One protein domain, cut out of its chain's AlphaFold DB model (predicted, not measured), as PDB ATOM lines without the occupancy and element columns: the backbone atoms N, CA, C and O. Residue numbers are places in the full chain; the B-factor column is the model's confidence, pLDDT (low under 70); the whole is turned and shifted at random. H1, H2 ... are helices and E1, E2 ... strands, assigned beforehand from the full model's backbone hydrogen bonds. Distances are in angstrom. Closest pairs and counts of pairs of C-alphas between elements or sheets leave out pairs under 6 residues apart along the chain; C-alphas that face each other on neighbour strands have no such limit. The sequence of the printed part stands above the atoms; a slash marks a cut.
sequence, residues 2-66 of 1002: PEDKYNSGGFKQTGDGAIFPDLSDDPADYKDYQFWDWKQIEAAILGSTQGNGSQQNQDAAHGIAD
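AT A GLANCE: This is residues 2 to 66 of the 1002 residues of an uncharacterized protein of Streptomyces sp. BK387 (UniProt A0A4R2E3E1). A small hairpin of two short strands, E1 and E2, makes the middle, and H2 packs on its E2 side. The short H1 and the longer H3 lie at opposite ends, with H2 between them, and loops make up much of the rest. The printed part has 65 residues, with two named strands and three named helices in the order E1, E2, H1, H2, H3. The two strands form one antiparallel sheet, and the class is mixed, helices and strands, with under half of the residues in named elements. The whole is compact, with a radius of gyration of the C-alphas of 11.1 A, and spans 31 by 29 by 20 A.

HOW THE PARTS SIT: E1, residues 11 to 13, and E2, residues 19 to 21, are a hairpin of antiparallel neighbour strands, with 155 degrees between their directions. C-alphas 12 and 20 face each other at 5.4 A. N 12 and O 20 are within hydrogen-bond range at 2.9 A, and so are N 20 and O 12, also at 2.9 A. H1, residues 32 to 35, is apart from E1. H2, residues 38 to 46, has its closest C-alphas to E2 at Ala 43 and Phe 20, 5.6 A apart. H1 and H2 are close but not clearly touching, their closest C-alphas being those of Tyr 33 and Ile 41, 7.1 A apart. H3, residues 55 to 62, is close to H2 but not clearly touching it; the closest C-alphas, those of Leu 46 and Ala 61, are 6.6 A apart. The lines of H2 and H3 are about perpendicular, at 87 degrees. The closest C-alphas of E2 and H3, those of Phe 20 and Ala 61, are 7.4 A apart. H3 is apart from E1 and from H1. In H2 and H3 every O i to N i+4 pair is within hydrogen-bond range; H1 is too short for such a pair, and its one O i to N i+3 pair is within range.

IN THESE COORDINATES: E1 begins at C-alpha 11, at (-36.464, -28.449, 44.769), and is 6.8 A long from first to last C-alpha. E2 is 6.9 A long and H1 5.9 A. H2, the longest helix by residues, begins at C-alpha 38, at (-45.389, -33.386, 36.695), and measures 11.7 A. H3 measures 10.3 A and ends at C-alpha 62, at (-35.944, -17.009, 33.866).

THE WHOLE: The C-alphas of Asp 29 and Ser 54, the two farthest apart, are 31.7 A from each other. The printed part has no cut. The links E1 to E2 and H1 to H2 are tight, those from E2 to H1 and from H2 to H3 are short, and no link is long. The mean pLDDT of the printed part is 85.2; residues 2 to 3, 26 to 28 and 50 to 52 are under 70.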
ATOM      1  N   PRO A   2     -49.973 -29.943  51.680       57.53
ATOM      2  CA  PRO A   2     -48.871 -29.843  52.639       57.53
ATOM      3  C   PRO A   2     -47.736 -29.022  52.008       57.53
ATOM      4  O   PRO A   2     -47.386 -29.264  50.856       57.53
ATOM      5  N   GLU A   3     -47.204 -28.048  52.744       60.59
ATOM      6  CA  GLU A   3     -46.271 -27.020  52.237       60.59
ATOM      7  C   GLU A   3     -44.826 -27.536  52.066       60.59
ATOM      8  O   GLU A   3     -43.951 -26.799  51.625       60.59
ATOM      9  N   ASP A   4     -44.596 -28.818  52.384       76.56
ATOM     10  CA  ASP A   4     -43.276 -29.454  52.450       76.56
ATOM     11  C   ASP A   4     -43.033 -30.575  51.426       76.56
ATOM     12  O   ASP A   4     -41.925 -31.108  51.389       76.56
ATOM     13  N   LYS A   5     -44.013 -30.963  50.583       84.06
ATOM     14  CA  LYS A   5     -43.822 -32.100  49.641       84.06
ATOM     15  C   LYS A   5     -42.621 -31.880  48.708       84.06
ATOM     16  O   LYS A   5     -41.953 -32.841  48.346       84.06
ATOM     17  N   TYR A   6     -42.370 -30.630  48.327       87.25
ATOM     18  CA  TYR A   6     -41.366 -30.247  47.333       87.25
ATOM     19  C   TYR A   6     -40.190 -29.460  47.939       87.25
ATOM     20  O   TYR A   6     -39.529 -28.709  47.231       87.25
ATOM     21  N   ASN A   7     -39.930 -29.627  49.243       86.12
ATOM     22  CA  ASN A   7     -38.770 -29.065  49.954       86.12
ATOM     23  C   ASN A   7     -37.610 -30.083  50.052       86.12
ATOM     24  O   ASN A   7     -36.916 -30.153  51.068       86.12
ATOM     25  N   SER A   8     -37.444 -30.935  49.035       81.94
ATOM     26  CA  SER A   8     -36.461 -32.026  49.029       81.94
ATOM     27  C   SER A   8     -36.145 -32.525  47.618       81.94
ATOM     28  O   SER A   8     -37.061 -32.669  46.810       81.94
ATOM     29  N   GLY A   9     -34.880 -32.891  47.378       80.88
ATOM     30  CA  GLY A   9     -34.425 -33.543  46.145       80.88
ATOM     31  C   GLY A   9     -34.238 -32.572  44.982       80.88
ATOM     32  O   GLY A   9     -34.848 -32.776  43.936       80.88
ATOM     33  N   GLY A  10     -33.455 -31.502  45.173       88.38
ATOM     34  CA  GLY A  10     -33.232 -30.490  44.137       88.38
ATOM     35  C   GLY A  10     -34.413 -29.544  43.895       88.38
ATOM     36  O   GLY A  10     -34.500 -28.955  42.821       88.38
ATOM     37  N   PHE A  11     -35.327 -29.377  44.861       92.19
ATOM     38  CA  PHE A  11     -36.464 -28.449  44.769       92.19
ATOM     39  C   PHE A  11     -36.739 -27.715  46.089       92.19
ATOM     40  O   PHE A  11     -36.525 -28.251  47.182       92.19
ATOM     41  N   LYS A  12     -37.260 -26.488  45.969       91.75
ATOM     42  CA  LYS A  12     -37.736 -25.634  47.067       91.75
ATOM     43  C   LYS A  12     -39.148 -25.128  46.765       91.75
ATOM     44  O   LYS A  12     -39.379 -24.505  45.725       91.75
ATOM     45  N   GLN A  13     -40.082 -25.334  47.692       90.50
ATOM     46  CA  GLN A  13     -41.426 -24.764  47.638       90.50
ATOM     47  C   GLN A  13     -41.483 -23.434  48.397       90.50
ATOM     48  O   GLN A  13     -41.062 -23.310  49.546       90.50
ATOM     49  N   THR A  14     -42.027 -22.414  47.745       87.25
ATOM     50  CA  THR A  14     -42.249 -21.087  48.327       87.25
ATOM     51  C   THR A  14     -43.658 -20.967  48.913       87.25
ATOM     52  O   THR A  14     -44.569 -21.715  48.562       87.25
ATOM     53  N   GLY A  15     -43.854 -20.014  49.830       84.69
ATOM     54  CA  GLY A  15     -45.106 -19.859  50.587       84.69
ATOM     55  C   GLY A  15     -46.331 -19.394  49.783       84.69
ATOM     56  O   GLY A  15     -47.417 -19.303  50.350       84.69
ATOM     57  N   ASP A  16     -46.193 -19.092  48.487       81.94
ATOM     58  CA  ASP A  16     -47.325 -18.918  47.560       81.94
ATOM     59  C   ASP A  16     -47.706 -20.224  46.830       81.94
ATOM     60  O   ASP A  16     -48.643 -20.239  46.032       81.94
ATOM     61  N   GLY A  17     -47.006 -21.323  47.130       83.81
ATOM     62  CA  GLY A  17     -47.198 -22.651  46.560       83.81
ATOM     63  C   GLY A  17     -46.307 -22.963  45.356       83.81
ATOM     64  O   GLY A  17     -46.286 -24.129  44.954       83.81
ATOM     65  N   ALA A  18     -45.571 -21.988  44.808       88.50
ATOM     66  CA  ALA A  18     -44.684 -22.207  43.666       88.50
ATOM     67  C   ALA A  18     -43.488 -23.090  44.045       88.50
ATOM     68  O   ALA A  18     -42.933 -22.954  45.139       88.50
ATOM     69  N   ILE A  19     -43.071 -23.962  43.132       92.25
ATOM     70  CA  ILE A  19     -41.923 -24.853  43.283       92.25
ATOM     71  C   ILE A  19     -40.844 -24.382  42.311       92.25
ATOM     72  O   ILE A  19     -41.124 -24.214  41.124       92.25
ATOM     73  N   PHE A  20     -39.632 -24.180  42.818       93.25
ATOM     74  CA  PHE A  20     -38.447 -23.816  42.041       93.25
ATOM     75  C   PHE A  20     -37.401 -24.938  42.151       93.25
ATOM     76  O   PHE A  20     -37.266 -25.516  43.237       93.25
ATOM     77  N   PRO A  21     -36.640 -25.241  41.085       91.88
ATOM     78  CA  PRO A  21     -35.434 -26.057  41.184       91.88
ATOM     79  C   PRO A  21     -34.420 -25.431  42.145       91.88
ATOM     80  O   PRO A  21     -34.244 -24.211  42.179       91.88
ATOM     81  N   ASP A  22     -33.742 -26.268  42.920       89.69
ATOM     82  CA  ASP A  22     -32.740 -25.840  43.887       89.69
ATOM     83  C   ASP A  22     -31.320 -26.021  43.348       89.69
ATOM     84  O   ASP A  22     -30.687 -27.056  43.531       89.69
ATOM     85  N   LEU A  23     -30.793 -24.963  42.731       82.12
ATOM     86  CA  LEU A  23     -29.447 -24.926  42.147       82.12
ATOM     87  C   LEU A  23     -28.293 -24.982  43.180       82.12
ATOM     88  O   LEU A  23     -27.147 -24.728  42.812       82.12
ATOM     89  N   SER A  24     -28.574 -25.246  44.466       79.44
ATOM     90  CA  SER A  24     -27.547 -25.460  45.502       79.44
ATOM     91  C   SER A  24     -27.270 -26.926  45.860       79.44
ATOM     92  O   SER A  24     -26.288 -27.176  46.558       79.44
ATOM     93  N   ASP A  25     -28.087 -27.869  45.378       71.81
ATOM     94  CA  ASP A  25     -27.795 -29.307  45.468       71.81
ATOM     95  C   ASP A  25     -26.838 -29.734  44.328       71.81
ATOM     96  O   ASP A  25     -26.786 -29.096  43.273       71.81
ATOM     97  N   ASP A  26     -26.058 -30.804  44.538       64.50
ATOM     98  CA  ASP A  26     -25.161 -31.367  43.513       64.50
ATOM     99  C   ASP A  26     -25.943 -31.798  42.249       64.50
ATOM    100  O   ASP A  26     -27.106 -32.203  42.353       64.50
ATOM    101  N   PRO A  27     -25.327 -31.751  41.048       58.22
ATOM    102  CA  PRO A  27     -26.004 -32.113  39.809       58.22
ATOM    103  C   PRO A  27     -26.486 -33.568  39.842       58.22
ATOM    104  O   PRO A  27     -25.691 -34.506  39.917       58.22
ATOM    105  N   ALA A  28     -27.809 -33.707  39.755       61.19
ATOM    106  CA  ALA A  28     -28.561 -34.950  39.653       61.19
ATOM    107  C   ALA A  28     -28.005 -35.919  38.589       61.19
ATOM    108  O   ALA A  28     -27.408 -35.492  37.592       61.19
ATOM    109  N   ASP A  29     -28.263 -37.223  38.750       74.88
ATOM    110  CA  ASP A  29     -28.060 -38.173  37.652       74.88
ATOM    111  C   ASP A  29     -28.943 -37.728  36.473       74.88
ATOM    112  O   ASP A  29     -30.073 -37.260  36.648       74.88
ATOM    113  N   TYR A  30     -28.451 -37.900  35.244       71.94
ATOM    114  CA  TYR A  30     -29.201 -37.581  34.028       71.94
ATOM    115  C   TYR A  30     -30.525 -38.356  33.910       71.94
ATOM    116  O   TYR A  30     -31.292 -38.074  32.995       71.94
ATOM    117  N   LYS A  31     -30.799 -39.319  34.801       80.12
ATOM    118  CA  LYS A  31     -32.060 -40.062  34.924       80.12
ATOM    119  C   LYS A  31     -32.965 -39.667  36.087       80.12
ATOM    120  O   LYS A  31     -34.071 -40.195  36.136       80.12
ATOM    121  N   ASP A  32     -32.584 -38.769  36.997       83.19
ATOM    122  CA  ASP A  32     -33.389 -38.518  38.211       83.19
ATOM    123  C   ASP A  32     -34.807 -37.986  37.907       83.19
ATOM    124  O   ASP A  32     -35.738 -38.207  38.686       83.19
ATOM    125  N   TYR A  33     -35.019 -37.413  36.713       88.94
ATOM    126  CA  TYR A  33     -36.346 -37.056  36.193       88.94
ATOM    127  C   TYR A  33     -37.316 -38.245  36.032       88.94
ATOM    128  O   TYR A  33     -38.520 -38.033  35.899       88.94
ATOM    129  N   GLN A  34     -36.833 -39.492  36.083       90.56
ATOM    130  CA  GLN A  34     -37.654 -40.713  36.078       90.56
ATOM    131  C   GLN A  34     -38.496 -40.880  37.353       90.56
ATOM    132  O   GLN A  34     -39.483 -41.614  37.332       90.56
ATOM    133  N   PHE A  35     -38.148 -40.178  38.436       91.12
ATOM    134  CA  PHE A  35     -38.863 -40.219  39.718       91.12
ATOM    135  C   PHE A  35     -39.589 -38.906  40.056       91.12
ATOM    136  O   PHE A  35     -40.165 -38.773  41.136       91.12
ATOM    137  N   TRP A  36     -39.561 -37.926  39.149       93.25
ATOM    138  CA  TRP A  36     -40.203 -36.624  39.320       93.25
ATOM    139  C   TRP A  36     -41.691 -36.682  38.966       93.25
ATOM    140  O   TRP A  36     -42.075 -37.269  37.954       93.25
ATOM    141  N   ASP A  37     -42.541 -36.024  39.763       93.56
ATOM    142  CA  ASP A  37     -43.920 -35.771  39.333       93.56
ATOM    143  C   ASP A  37     -44.009 -34.598  38.340       93.56
ATOM    144  O   ASP A  37     -43.054 -33.838  38.151       93.56
ATOM    145  N   TRP A  38     -45.167 -34.437  37.694       94.06
ATOM    146  CA  TRP A  38     -45.389 -33.386  36.695       94.06
ATOM    147  C   TRP A  38     -45.008 -31.972  37.161       94.06
ATOM    148  O   TRP A  38     -44.585 -31.174  36.331       94.06
ATOM    149  N   LYS A  39     -45.094 -31.652  38.462       93.69
ATOM    150  CA  LYS A  39     -44.702 -30.333  38.987       93.69
ATOM    151  C   LYS A  39     -43.191 -30.183  39.066       93.69
ATOM    152  O   LYS A  39     -42.671 -29.116  38.779       93.69
ATOM    153  N   GLN A  40     -42.473 -31.237  39.435       93.81
ATOM    154  CA  GLN A  40     -41.009 -31.218  39.415       93.81
ATOM    155  C   GLN A  40     -40.490 -31.084  37.975       93.81
ATOM    156  O   GLN A  40     -39.580 -30.297  37.723       93.81
ATOM    157  N   ILE A  41     -41.138 -31.754  37.013       95.06
ATOM    158  CA  ILE A  41     -40.828 -31.621  35.581       95.06
ATOM    159  C   ILE A  41     -41.175 -30.214  35.053       95.06
ATOM    160  O   ILE A  41     -40.343 -29.593  34.390       95.06
ATOM    161  N   GLU A  42     -42.359 -29.676  35.375       95.00
ATOM    162  CA  GLU A  42     -42.751 -28.298  35.032       95.00
ATOM    163  C   GLU A  42     -41.758 -27.285  35.623       95.00
ATOM    164  O   GLU A  42     -41.250 -26.432  34.897       95.00
ATOM    165  N   ALA A  43     -41.415 -27.408  36.909       94.81
ATOM    166  CA  ALA A  43     -40.480 -26.516  37.587       94.81
ATOM    167  C   ALA A  43     -39.066 -26.578  36.998       94.81
ATOM    168  O   ALA A  43     -38.439 -25.534  36.840       94.81
ATOM    169  N   ALA A  44     -38.574 -27.763  36.633       93.81
ATOM    170  CA  ALA A  44     -37.266 -27.917  36.000       93.81
ATOM    171  C   ALA A  44     -37.213 -27.312  34.586       93.81
ATOM    172  O   ALA A  44     -36.215 -26.691  34.224       93.81
ATOM    173  N   ILE A  45     -38.277 -27.463  33.788       94.62
ATOM    174  CA  ILE A  45     -38.290 -27.009  32.388       94.62
ATOM    175  C   ILE A  45     -38.678 -25.525  32.262       94.62
ATOM    176  O   ILE A  45     -38.105 -24.814  31.436       94.62
ATOM    177  N   LEU A  46     -39.623 -25.036  33.072       95.25
ATOM    178  CA  LEU A  46     -40.085 -23.640  33.064       95.25
ATOM    179  C   LEU A  46     -39.357 -22.742  34.081       95.25
ATOM    180  O   LEU A  46     -39.627 -21.546  34.132       95.25
ATOM    181  N   GLY A  47     -38.496 -23.301  34.937       94.56
ATOM    182  CA  GLY A  47     -37.814 -22.596  36.034       94.56
ATOM    183  C   GLY A  47     -38.677 -22.391  37.284       94.56
ATOM    184  O   GLY A  47     -38.147 -22.141  38.364       94.56
ATOM    185  N   SER A  48     -40.000 -22.531  37.168       94.31
ATOM    186  CA  SER A  48     -40.920 -22.683  38.299       94.31
ATOM    187  C   SER A  48     -42.217 -23.351  37.851       94.31
ATOM    188  O   SER A  48     -42.669 -23.090  36.734       94.31
ATOM    189  N   THR A  49     -42.875 -24.125  38.719       90.56
ATOM    190  CA  THR A  49     -44.320 -24.346  38.534       90.56
ATOM    191  C   THR A  49     -45.032 -23.030  38.764       90.56
ATOM    192  O   THR A  49     -44.759 -22.409  39.799       90.56
ATOM    193  N   GLN A  50     -45.950 -22.632  37.879       69.50
ATOM    194  CA  GLN A  50     -46.552 -21.288  37.873       69.50
ATOM    195  C   GLN A  50     -46.791 -20.723  39.286       69.50
ATOM    196  O   GLN A  50     -47.715 -21.145  39.981       69.50
ATOM    197  N   GLY A  51     -45.989 -19.754  39.735       62.94
ATOM    198  CA  GLY A  51     -46.230 -19.095  41.022       62.94
ATOM    199  C   GLY A  51     -47.419 -18.136  40.976       62.94
ATOM    200  O   GLY A  51     -48.244 -18.193  40.066       62.94
ATOM    201  N   ASN A  52     -47.516 -17.203  41.921       69.94
ATOM    202  CA  ASN A  52     -48.574 -16.176  41.977       69.94
ATOM    203  C   ASN A  52     -48.657 -15.192  40.771       69.94
ATOM    204  O   ASN A  52     -49.330 -14.164  40.863       69.94
ATOM    205  N   GLY A  53     -47.959 -15.461  39.664       77.38
ATOM    206  CA  GLY A  53     -47.886 -14.620  38.467       77.38
ATOM    207  C   GLY A  53     -47.040 -13.350  38.614       77.38
ATOM    208  O   GLY A  53     -46.931 -12.592  37.651       77.38
ATOM    209  N   SER A  54     -46.444 -13.087  39.783       86.12
ATOM    210  CA  SER A  54     -45.629 -11.888  40.008       86.12
ATOM    211  C   SER A  54     -44.382 -11.847  39.126       86.12
ATOM    212  O   SER A  54     -43.802 -12.879  38.790       86.12
ATOM    213  N   GLN A  55     -43.936 -10.627  38.812       89.00
ATOM    214  CA  GLN A  55     -42.700 -10.399  38.064       89.00
ATOM    215  C   GLN A  55     -41.501 -11.062  38.755       89.00
ATOM    216  O   GLN A  55     -40.736 -11.734  38.090       89.00
ATOM    217  N   GLN A  56     -41.402 -10.993  40.088       88.62
ATOM    218  CA  GLN A  56     -40.314 -11.627  40.841       88.62
ATOM    219  C   GLN A  56     -40.231 -13.147  40.616       88.62
ATOM    220  O   GLN A  56     -39.132 -13.681  40.496       88.62
ATOM    221  N   ASN A  57     -41.369 -13.844  40.537       86.44
ATOM    222  CA  ASN A  57     -41.378 -15.280  40.254       86.44
ATOM    223  C   ASN A  57     -41.015 -15.569  38.787       86.44
ATOM    224  O   ASN A  57     -40.342 -16.560  38.524       86.44
ATOM    225  N   GLN A  58     -41.412 -14.702  37.846       88.50
ATOM    226  CA  GLN A  58     -41.003 -14.799  36.437       88.50
ATOM    227  C   GLN A  58     -39.494 -14.552  36.280       88.50
ATOM    228  O   GLN A  58     -38.811 -15.349  35.648       88.50
ATOM    229  N   ASP A  59     -38.960 -13.503  36.908       90.19
ATOM    230  CA  ASP A  59     -37.535 -13.155  36.904       90.19
ATOM    231  C   ASP A  59     -36.687 -14.283  37.519       90.19
ATOM    232  O   ASP A  59     -35.634 -14.630  36.988       90.19
ATOM    233  N   ALA A  60     -37.162 -14.900  38.610       89.88
ATOM    234  CA  ALA A  60     -36.517 -16.055  39.232       89.88
ATOM    235  C   ALA A  60     -36.569 -17.308  38.341       89.88
ATOM    236  O   ALA A  60     -35.561 -17.996  38.208       89.88
ATOM    237  N   ALA A  61     -37.707 -17.581  37.695       91.81
ATOM    238  CA  ALA A  61     -37.853 -18.699  36.767       91.81
ATOM    239  C   ALA A  61     -36.953 -18.537  35.526       91.81
ATOM    240  O   ALA A  61     -36.227 -19.464  35.171       91.81
ATOM    241  N   HIS A  62     -36.901 -17.341  34.929       90.44
ATOM    242  CA  HIS A  62     -35.944 -17.009  33.866       90.44
ATOM    243  C   HIS A  62     -34.486 -17.107  34.343       90.44
ATOM    244  O   HIS A  62     -33.633 -17.580  33.599       90.44
ATOM    245  N   GLY A  63     -34.191 -16.742  35.594       91.75
ATOM    246  CA  GLY A  63     -32.867 -16.924  36.199       91.75
ATOM    247  C   GLY A  63     -32.425 -18.386  36.372       91.75
ATOM    248  O   GLY A  63     -31.247 -18.624  36.627       91.75
ATOM    249  N   ILE A  64     -33.344 -19.348  36.232       91.56
ATOM    250  CA  ILE A  64     -33.092 -20.796  36.337       91.56
ATOM    251  C   ILE A  64     -33.170 -21.480  34.959       91.56
ATOM    252  O   ILE A  64     -32.360 -22.355  34.663       91.56
ATOM    253  N   ALA A  65     -34.131 -21.091  34.114       92.69
ATOM    254  CA  ALA A  65     -34.534 -21.824  32.912       92.69
ATOM    255  C   ALA A  65     -34.744 -20.907  31.690       92.69
ATOM    256  O   ALA A  65     -35.832 -20.844  31.109       92.69
ATOM    257  N   ASP A  66     -33.700 -20.191  31.272       94.69
ATOM    258  CA  ASP A  66     -33.747 -19.326  30.090       94.69
ATOM    259  C   ASP A  66     -33.066 -19.949  28.847       94.69
ATOM    260  O   ASP A  66     -31.843 -20.118  28.835       94.69
TER     261      ASP A  66